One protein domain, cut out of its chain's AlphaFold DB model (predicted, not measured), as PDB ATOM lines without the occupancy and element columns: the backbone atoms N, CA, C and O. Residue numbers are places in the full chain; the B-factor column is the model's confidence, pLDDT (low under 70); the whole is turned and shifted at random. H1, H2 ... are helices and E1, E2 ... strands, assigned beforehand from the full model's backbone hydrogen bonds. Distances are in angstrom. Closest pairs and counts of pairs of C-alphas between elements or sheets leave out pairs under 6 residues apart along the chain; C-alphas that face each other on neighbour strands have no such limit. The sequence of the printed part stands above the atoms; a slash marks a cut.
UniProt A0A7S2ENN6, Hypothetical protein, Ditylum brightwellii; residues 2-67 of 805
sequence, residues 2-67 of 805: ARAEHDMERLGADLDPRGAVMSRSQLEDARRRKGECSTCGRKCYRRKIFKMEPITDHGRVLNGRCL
ATOM      1  N   ALA A   2     386.805-164.711  31.509       27.58
ATOM      2  CA  ALA A   2     385.545-165.205  32.106       27.58
ATOM      3  C   ALA A   2     384.237-164.539  31.601       27.58
ATOM      4  O   ALA A   2     383.198-165.188  31.561       27.58
ATOM      5  N   ARG A   3     384.266-163.262  31.173       32.09
ATOM      6  CA  ARG A   3     383.125-162.630  30.473       32.09
ATOM      7  C   ARG A   3     382.941-163.145  29.042       32.09
ATOM      8  O   ARG A   3     381.840-163.538  28.697       32.09
ATOM      9  N   ALA A   4     384.018-163.272  28.265       32.69
ATOM     10  CA  ALA A   4     383.966-163.868  26.926       32.69
ATOM     11  C   ALA A   4     383.443-165.321  26.944       32.69
ATOM     12  O   ALA A   4     382.715-165.713  26.041       32.69
ATOM     13  N   GLU A   5     383.744-166.099  27.991       34.19
ATOM     14  CA  GLU A   5     383.127-167.418  28.207       34.19
ATOM     15  C   GLU A   5     381.604-167.316  28.423       34.19
ATOM     16  O   GLU A   5     380.862-168.137  27.891       34.19
ATOM     17  N   HIS A   6     381.124-166.294  29.139       34.94
ATOM     18  CA  HIS A   6     379.698-166.083  29.412       34.94
ATOM     19  C   HIS A   6     378.921-165.505  28.213       34.94
ATOM     20  O   HIS A   6     377.784-165.903  27.959       34.94
ATOM     21  N   ASP A   7     379.530-164.635  27.409       34.72
ATOM     22  CA  ASP A   7     378.906-164.134  26.180       34.72
ATOM     23  C   ASP A   7     378.968-165.173  25.040       34.72
ATOM     24  O   ASP A   7     378.030-165.267  24.244       34.72
ATOM     25  N   MET A   8     379.953-166.086  25.046       36.75
ATOM     26  CA  MET A   8     379.904-167.331  24.258       36.75
ATOM     27  C   MET A   8     378.817-168.321  24.725       36.75
ATOM     28  O   MET A   8     378.412-169.186  23.947       36.75
ATOM     29  N   GLU A   9     378.285-168.218  25.952       37.62
ATOM     30  CA  GLU A   9     377.090-168.986  26.339       37.62
ATOM     31  C   GLU A   9     375.792-168.409  25.752       37.62
ATOM     32  O   GLU A   9     374.840-169.180  25.563       37.62
ATOM     33  N   ARG A  10     375.764-167.092  25.474       33.88
ATOM     34  CA  ARG A  10     374.639-166.341  24.887       33.88
ATOM     35  C   ARG A  10     374.604-166.413  23.362       33.88
ATOM     36  O   ARG A  10     373.535-166.642  22.800       33.88
ATOM     37  N   LEU A  11     375.752-166.261  22.703       40.75
ATOM     38  CA  LEU A  11     375.900-166.540  21.274       40.75
ATOM     39  C   LEU A  11     375.563-168.015  21.013       40.75
ATOM     40  O   LEU A  11     376.023-168.903  21.729       40.75
ATOM     41  N   GLY A  12     374.724-168.283  20.007       42.53
ATOM     42  CA  GLY A  12     374.108-169.591  19.751       42.53
ATOM     43  C   GLY A  12     375.079-170.710  19.352       42.53
ATOM     44  O   GLY A  12     375.104-171.105  18.194       42.53
ATOM     45  N   ALA A  13     375.834-171.215  20.333       54.59
ATOM     46  CA  ALA A  13     376.682-172.406  20.373       54.59
ATOM     47  C   ALA A  13     376.938-173.141  19.042       54.59
ATOM     48  O   ALA A  13     376.137-173.990  18.647       54.59
ATOM     49  N   ASP A  14     378.131-172.907  18.491       56.81
ATOM     50  CA  ASP A  14     378.894-173.822  17.621       56.81
ATOM     51  C   ASP A  14     380.395-173.887  18.036       56.81
ATOM     52  O   ASP A  14     381.186-174.593  17.410       56.81
ATOM     53  N   LEU A  15     380.792-173.185  19.113       56.78
ATOM     54  CA  LEU A  15     382.163-173.099  19.643       56.78
ATOM     55  C   LEU A  15     382.272-173.738  21.042       56.78
ATOM     56  O   LEU A  15     381.331-173.676  21.836       56.78
ATOM     57  N   ASP A  16     383.415-174.362  21.341       59.91
ATOM     58  CA  ASP A  16     383.767-174.853  22.677       59.91
ATOM     59  C   ASP A  16     384.107-173.673  23.618       59.91
ATOM     60  O   ASP A  16     384.260-172.541  23.155       59.91
ATOM     61  N   PRO A  17     384.263-173.892  24.940       50.78
ATOM     62  CA  PRO A  17     384.590-172.814  25.884       50.78
ATOM     63  C   PRO A  17     385.896-172.049  25.593       50.78
ATOM     64  O   PRO A  17     386.148-171.022  26.211       50.78
ATOM     65  N   ARG A  18     386.738-172.532  24.668       56.12
ATOM     66  CA  ARG A  18     387.988-171.891  24.230       56.12
ATOM     67  C   ARG A  18     387.857-171.231  22.850       56.12
ATOM     68  O   ARG A  18     388.867-170.830  22.281       56.12
ATOM     69  N   GLY A  19     386.642-171.131  22.307       53.91
ATOM     70  CA  GLY A  19     386.366-170.526  21.003       53.91
ATOM     71  C   GLY A  19     386.663-171.431  19.801       53.91
ATOM     72  O   GLY A  19     386.637-170.952  18.670       53.91
ATOM     73  N   ALA A  20     386.947-172.724  20.000       56.69
ATOM     74  CA  ALA A  20     387.225-173.650  18.900       56.69
ATOM     75  C   ALA A  20     385.937-174.303  18.371       56.69
ATOM     76  O   ALA A  20     385.085-174.712  19.157       56.69
ATOM     77  N   VAL A  21     385.800-174.457  17.049       61.28
ATOM     78  CA  VAL A  21     384.607-175.063  16.426       61.28
ATOM     79  C   VAL A  21     384.348-176.466  16.983       61.28
ATOM     80  O   VAL A  21     385.196-177.358  16.900       61.28
ATOM     81  N   MET A  22     383.155-176.677  17.541       68.62
ATOM     82  CA  MET A  22     382.744-177.971  18.079       68.62
ATOM     83  C   MET A  22     382.502-178.958  16.939       68.62
ATOM     84  O   MET A  22     381.805-178.655  15.970       68.62
ATOM     85  N   SER A  23     382.988-180.193  17.081       69.94
ATOM     86  CA  SER A  23     382.509-181.266  16.210       69.94
ATOM     87  C   SER A  23     381.014-181.505  16.442       69.94
ATOM     88  O   SER A  23     380.486-181.298  17.539       69.94
ATOM     89  N   ARG A  24     380.325-181.997  15.409       60.28
ATOM     90  CA  ARG A  24     378.875-182.238  15.436       60.28
ATOM     91  C   ARG A  24     378.404-183.041  16.659       60.28
ATOM     92  O   ARG A  24     377.360-182.721  17.215       60.28
ATOM     93  N   SER A  25     379.162-184.042  17.109       69.88
ATOM     94  CA  SER A  25     378.812-184.821  18.307       69.88
ATOM     95  C   SER A  25     378.887-183.988  19.591       69.88
ATOM     96  O   SER A  25     377.960-184.021  20.397       69.88
ATOM     97  N   GLN A  26     379.947-183.191  19.758       72.12
ATOM     98  CA  GLN A  26     380.120-182.303  20.911       72.12
ATOM     99  C   GLN A  26     379.017-181.235  20.961       72.12
ATOM    100  O   GLN A  26     378.503-180.932  22.037       72.12
ATOM    101  N   LEU A  27     378.622-180.709  19.800       73.69
ATOM    102  CA  LEU A  27     377.524-179.758  19.647       73.69
ATOM    103  C   LEU A  27     376.158-180.370  20.000       73.69
ATOM    104  O   LEU A  27     375.388-179.784  20.766       73.69
ATOM    105  N   GLU A  28     375.852-181.559  19.472       77.62
ATOM    106  CA  GLU A  28     374.607-182.272  19.775       77.62
ATOM    107  C   GLU A  28     374.498-182.602  21.278       77.62
ATOM    108  O   GLU A  28     373.417-182.455  21.857       77.62
ATOM    109  N   ASP A  29     375.606-182.963  21.936       77.56
ATOM    110  CA  ASP A  29     375.669-183.182  23.387       77.56
ATOM    111  C   ASP A  29     375.552-181.883  24.200       77.56
ATOM    112  O   ASP A  29     374.857-181.858  25.222       77.56
ATOM    113  N   ALA A  30     376.176-180.788  23.757       77.25
ATOM    114  CA  ALA A  30     376.050-179.480  24.399       77.25
ATOM    115  C   ALA A  30     374.593-178.986  24.376       77.25
ATOM    116  O   ALA A  30     374.047-178.629  25.423       77.25
ATOM    117  N   ARG A  31     373.924-179.072  23.218       84.75
ATOM    118  CA  ARG A  31     372.496-178.742  23.062       84.75
ATOM    119  C   ARG A  31     371.615-179.616  23.960       84.75
ATOM    120  O   ARG A  31     370.760-179.094  24.674       84.75
ATOM    121  N   ARG A  32     371.871-180.932  24.044       81.38
ATOM    122  CA  ARG A  32     371.163-181.828  24.986       81.38
ATOM    123  C   ARG A  32     371.320-181.383  26.444       81.38
ATOM    124  O   ARG A  32     370.321-181.311  27.156       81.38
ATOM    125  N   ARG A  33     372.535-181.024  26.884       80.94
ATOM    126  CA  ARG A  33     372.797-180.505  28.247       80.94
ATOM    127  C   ARG A  33     372.098-179.166  28.513       80.94
ATOM    128  O   ARG A  33     371.628-178.947  29.628       80.94
ATOM    129  N   LYS A  34     371.987-178.298  27.501       80.75
ATOM    130  CA  LYS A  34     371.241-177.028  27.571       80.75
ATOM    131  C   LYS A  34     369.710-177.202  27.495       80.75
ATOM    132  O   LYS A  34     368.987-176.245  27.776       80.75
ATOM    133  N   GLY A  35     369.188-178.392  27.174       85.62
ATOM    134  CA  GLY A  35     367.745-178.644  27.016       85.62
ATOM    135  C   GLY A  35     367.188-178.265  25.644       85.62
ATOM    136  O   GLY A  35     366.009-177.932  25.508       85.62
ATOM    137  N   GLU A  36     368.031-178.271  24.624       89.38
ATOM    138  CA  GLU A  36     367.738-177.805  23.271       89.38
ATOM    139  C   GLU A  36     367.613-178.975  22.294       89.38
ATOM    140  O   GLU A  36     368.094-180.085  22.534       89.38
ATOM    141  N   CYS A  37     366.945-178.732  21.168       85.19
ATOM    142  CA  CYS A  37     366.933-179.669  20.060       85.19
ATOM    143  C   CYS A  37     368.365-179.837  19.538       85.19
ATOM    144  O   CYS A  37     368.980-178.863  19.111       85.19
ATOM    145  N   SER A  38     368.877-181.070  19.518       81.69
ATOM    146  CA  SER A  38     370.215-181.372  18.992       81.69
ATOM    147  C   SER A  38     370.407-180.854  17.558       81.69
ATOM    148  O   SER A  38     371.480-180.360  17.223       81.69
ATOM    149  N   THR A  39     369.348-180.894  16.745       75.38
ATOM    150  CA  THR A  39     369.366-180.500  15.330       75.38
ATOM    151  C   THR A  39     369.328-178.980  15.128       75.38
ATOM    152  O   THR A  39     370.245-178.439  14.521       75.38
ATOM    153  N   CYS A  40     368.309-178.274  15.642       79.50
ATOM    154  CA  CYS A  40     368.092-176.841  15.358       79.50
ATOM    155  C   CYS A  40     368.341-175.879  16.533       79.50
ATOM    156  O   CYS A  40     367.999-174.707  16.433       79.50
ATOM    157  N   GLY A  41     368.827-176.352  17.684       78.25
ATOM    158  CA  GLY A  41     369.065-175.507  18.863       78.25
ATOM    159  C   GLY A  41     367.805-174.982  19.573       78.25
ATOM    160  O   GLY A  41     367.910-174.419  20.657       78.25
ATOM    161  N   ARG A  42     366.589-175.192  19.040       83.69
ATOM    162  CA  ARG A  42     365.342-174.713  19.672       83.69
ATOM    163  C   ARG A  42     365.156-175.294  21.077       83.69
ATOM    164  O   ARG A  42     365.214-176.513  21.259       83.69
ATOM    165  N   LYS A  43     364.857-174.440  22.061       89.31
ATOM    166  CA  LYS A  43     364.623-174.842  23.456       89.31
ATOM    167  C   LYS A  43     363.448-175.819  23.555       89.31
ATOM    168  O   LYS A  43     362.329-175.483  23.189       89.31
ATOM    169  N   CYS A  44     363.714-177.029  24.037       88.31
ATOM    170  CA  CYS A  44     362.718-178.096  24.180       88.31
ATOM    171  C   CYS A  44     362.431-178.432  25.649       88.31
ATOM    172  O   CYS A  44     361.354-178.920  25.975       88.31
ATOM    173  N   TYR A  45     363.381-178.158  26.542       89.56
ATOM    174  CA  TYR A  45     363.296-178.447  27.965       89.56
ATOM    175  C   TYR A  45     363.734-177.228  28.779       89.56
ATOM    176  O   TYR A  45     364.705-176.549  28.437       89.56
ATOM    177  N   ARG A  46     363.039-176.972  29.889       87.50
ATOM    178  CA  ARG A  46     363.423-175.970  30.889       87.50
ATOM    179  C   ARG A  46     364.174-176.667  32.019       87.50
ATOM    180  O   ARG A  46     363.744-177.710  32.507       87.50
ATOM    181  N   ARG A  47     365.292-176.086  32.453       78.50
ATOM    182  CA  ARG A  47     366.068-176.589  33.592       78.50
ATOM    183  C   ARG A  47     365.475-176.039  34.890       78.50
ATOM    184  O   ARG A  47     365.430-174.827  35.075       78.50
ATOM    185  N   LYS A  48     365.032-176.927  35.779       77.81
ATOM    186  CA  LYS A  48     364.827-176.645  37.205       77.81
ATOM    187  C   LYS A  48     365.977-177.262  38.002       77.81
ATOM    188  O   LYS A  48     366.786-178.024  37.466       77.81
ATOM    189  N   ILE A  49     366.058-176.922  39.285       66.31
ATOM    190  CA  ILE A  49     367.066-177.445  40.215       66.31
ATOM    191  C   ILE A  49     367.063-178.988  40.145       66.31
ATOM    192  O   ILE A  49     366.049-179.632  40.399       66.31
ATOM    193  N   PHE A  50     368.188-179.553  39.694       65.25
ATOM    194  CA  PHE A  50     368.441-180.984  39.433       65.25
ATOM    195  C   PHE A  50     367.521-181.736  38.439       65.25
ATOM    196  O   PHE A  50     367.675-182.948  38.300       65.25
ATOM    197  N   LYS A  51     366.619-181.081  37.685       76.31
ATOM    198  CA  LYS A  51     365.738-181.779  36.719       76.31
ATOM    199  C   LYS A  51     365.423-180.961  35.462       76.31
ATOM    200  O   LYS A  51     365.207-179.754  35.527       76.31
ATOM    201  N   MET A  52     365.343-181.639  34.317       85.69
ATOM    202  CA  MET A  52     364.830-181.071  33.065       85.69
ATOM    203  C   MET A  52     363.328-181.349  32.945       85.69
ATOM    204  O   MET A  52     362.901-182.497  33.070       85.69
ATOM    205  N   GLU A  53     362.531-180.316  32.686       87.06
ATOM    206  CA  GLU A  53     361.097-180.430  32.407       87.06
ATOM    207  C   GLU A  53     360.813-180.165  30.921       87.06
ATOM    208  O   GLU A  53     361.361-179.207  30.370       87.06
ATOM    209  N   PRO A  54     359.981-180.984  30.254       89.56
ATOM    210  CA  PRO A  54     359.602-180.759  28.864       89.56
ATOM    211  C   PRO A  54     358.759-179.487  28.711       89.56
ATOM    212  O   PRO A  54     357.864-179.222  29.509       89.56
ATOM    213  N   ILE A  55     359.026-178.720  27.655       91.31
ATOM    214  CA  ILE A  55     358.236-177.547  27.264       91.31
ATOM    215  C   ILE A  55     357.167-177.980  26.251       91.31
ATOM    216  O   ILE A  55     357.426-178.818  25.383       91.31
ATOM    217  N   THR A  56     355.990-177.360  26.332       89.75
ATOM    218  CA  THR A  56     354.987-177.353  25.261       89.75
ATOM    219  C   THR A  56     354.743-175.905  24.844       89.75
ATOM    220  O   THR A  56     354.424-175.064  25.677       89.75
ATOM    221  N   ASP A  57     354.945-175.635  23.558       86.81
ATOM    222  CA  ASP A  57     354.812-174.349  22.875       86.81
ATOM    223  C   ASP A  57     354.045-174.610  21.568       86.81
ATOM    224  O   ASP A  57     354.519-175.346  20.693       86.81
ATOM    225  N   HIS A  58     352.817-174.096  21.471       79.00
ATOM    226  CA  HIS A  58     351.850-174.514  20.454       79.00
ATOM    227  C   HIS A  58     352.401-174.334  19.026       79.00
ATOM    228  O   HIS A  58     352.818-173.255  18.619       79.00
ATOM    229  N   GLY A  59     352.425-175.428  18.255       73.25
ATOM    230  CA  GLY A  59     352.958-175.457  16.886       73.25
ATOM    231  C   GLY A  59     354.491-175.487  16.766       73.25
ATOM    232  O   GLY A  59     355.002-175.660  15.663       73.25
ATOM    233  N   ARG A  60     355.248-175.373  17.867       79.94
ATOM    234  CA  ARG A  60     356.724-175.287  17.850       79.94
ATOM    235  C   ARG A  60     357.415-176.402  18.636       79.94
ATOM    236  O   ARG A  60     358.409-176.954  18.150       79.94
ATOM    237  N   VAL A  61     356.895-176.754  19.812       87.94
ATOM    238  CA  VAL A  61     357.397-177.829  20.686       87.94
ATOM    239  C   VAL A  61     356.216-178.523  21.371       87.94
ATOM    240  O   VAL A  61     355.340-177.855  21.905       87.94
ATOM    241  N   LEU A  62     356.185-179.854  21.414       90.81
ATOM    242  CA  LEU A  62     355.153-180.608  22.134       90.81
ATOM    243  C   LEU A  62     355.796-181.594  23.108       90.81
ATOM    244  O   LEU A  62     356.467-182.528  22.676       90.81
ATOM    245  N   ASN A  63     355.606-181.395  24.413       89.00
ATOM    246  CA  ASN A  63     356.179-182.220  25.482       89.00
ATOM    247  C   ASN A  63     357.683-182.512  25.272       89.00
ATOM    248  O   ASN A  63     358.138-183.648  25.386       89.00
ATOM    249  N   GLY A  64     358.464-181.484  24.927       86.81
ATOM    250  CA  GLY A  64     359.904-181.598  24.671       86.81
ATOM    251  C   GLY A  64     360.306-182.188  23.311       86.81
ATOM    252  O   GLY A  64     361.500-182.343  23.044       86.81
ATOM    253  N   ARG A  65     359.354-182.478  22.416       87.94
ATOM    254  CA  ARG A  65     359.606-182.769  20.993       87.94
ATOM    255  C   ARG A  65     359.593-181.465  20.193       87.94
ATOM    256  O   ARG A  65     358.555-180.821  20.094       87.94
ATOM    257  N   CYS A  66     360.711-181.110  19.560       89.62
ATOM    258  CA  CYS A  66     360.744-180.035  18.564       89.62
ATOM    259  C   CYS A  66     359.917-180.428  17.331       89.62
ATOM    260  O   CYS A  66     360.297-181.361  16.625       89.62
ATOM    261  N   LEU A  67     358.827-179.710  17.044       86.69
ATOM    262  CA  LEU A  67     357.946-180.030  15.914       86.69
ATOM    263  C   LEU A  67     358.555-179.655  14.552       86.69
ATOM    264  O   LEU A  67     358.179-180.238  13.546       86.69
TER     265      LEU A  67
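What this domain is: This is residues 2 to 67 of the 805 residues of the protein "Hypothetical protein" of Ditylum brightwellii (UniProt A0A7S2ENN6). Small parts are strung in a row along the longest axis: the short helix H1 and the long loop of residues 11 to 23 at one end, then the helix H2, then the small two-stranded hairpin E1 and E2, and the looped tail of residues 55 to 67 at the other end. Contacts between the named parts are few, and H1 is apart from H2, E1 and E2. The printed part has 66 residues, with two named helices and two named strands in the order H1, H2, E1, E2; the sheet, E1 - E2, is antiparallel, and the class is mixed, helices and strands, with under half of the residues in named elements. The whole is only just compact, close to loose, with a radius of gyration of the C-alphas of 12.8 A, and the C-alphas span 35 by 26 by 17 A.

Where its parts are: H1 is residues 2 to 10, 13.1 A from first to last C-alpha, and begins with C-alpha 2 at (385.545, -165.205, 32.106). Residues 11 to 23 hold no named element. H2, the longest helix, is residues 24 to 34, 15.3 A long, and ends with C-alpha 34 at (371.241, -177.028, 27.571). E1 is residues 45 to 48, 9.5 A long. E2 is residues 51 to 54, 10.0 A long, and ends with C-alpha 54 at (359.602, -180.759, 28.864). Residues 55 to 67 hold no named element.

How they stand to each other: E1 and E2 form a hairpin of antiparallel neighbour strands, with 148 degrees between their directions. The C-alphas of Tyr 45 and Pro 54, which face each other, are 4.4 A apart. N 46 and O 53 are within hydrogen-bond range at 2.8 A, and so are N 51 and O 48 at 3.1 A. H2 and E1 have 1 pair of C-alphas within 8 A, the closest, those of Lys 34 and Arg 47, at 8.0 A; their centres are 15.5 A apart. H2 and E2 are apart. H1 is apart from H2 and from both strands. In H1 and H2 every O i to N i+4 pair is within hydrogen-bond range. In the tail, residues 61 to 62 pair with residues 65 to 66, antiparallel.

The domain as a whole: The two C-alphas farthest apart, those of Ala 2 and Gly 59, are 37.4 A apart. The printed part has no cut. The link from H1 to H2 is long, with 13 residues; the link from H2 to E1 is short, with 10; the link from E1 to E2 is tight, with 2. The mean pLDDT of the printed part is 70.1, and residues 2 to 25 and 49 to 50 are under 70; the mean is 34 in H1 and 85 in E2.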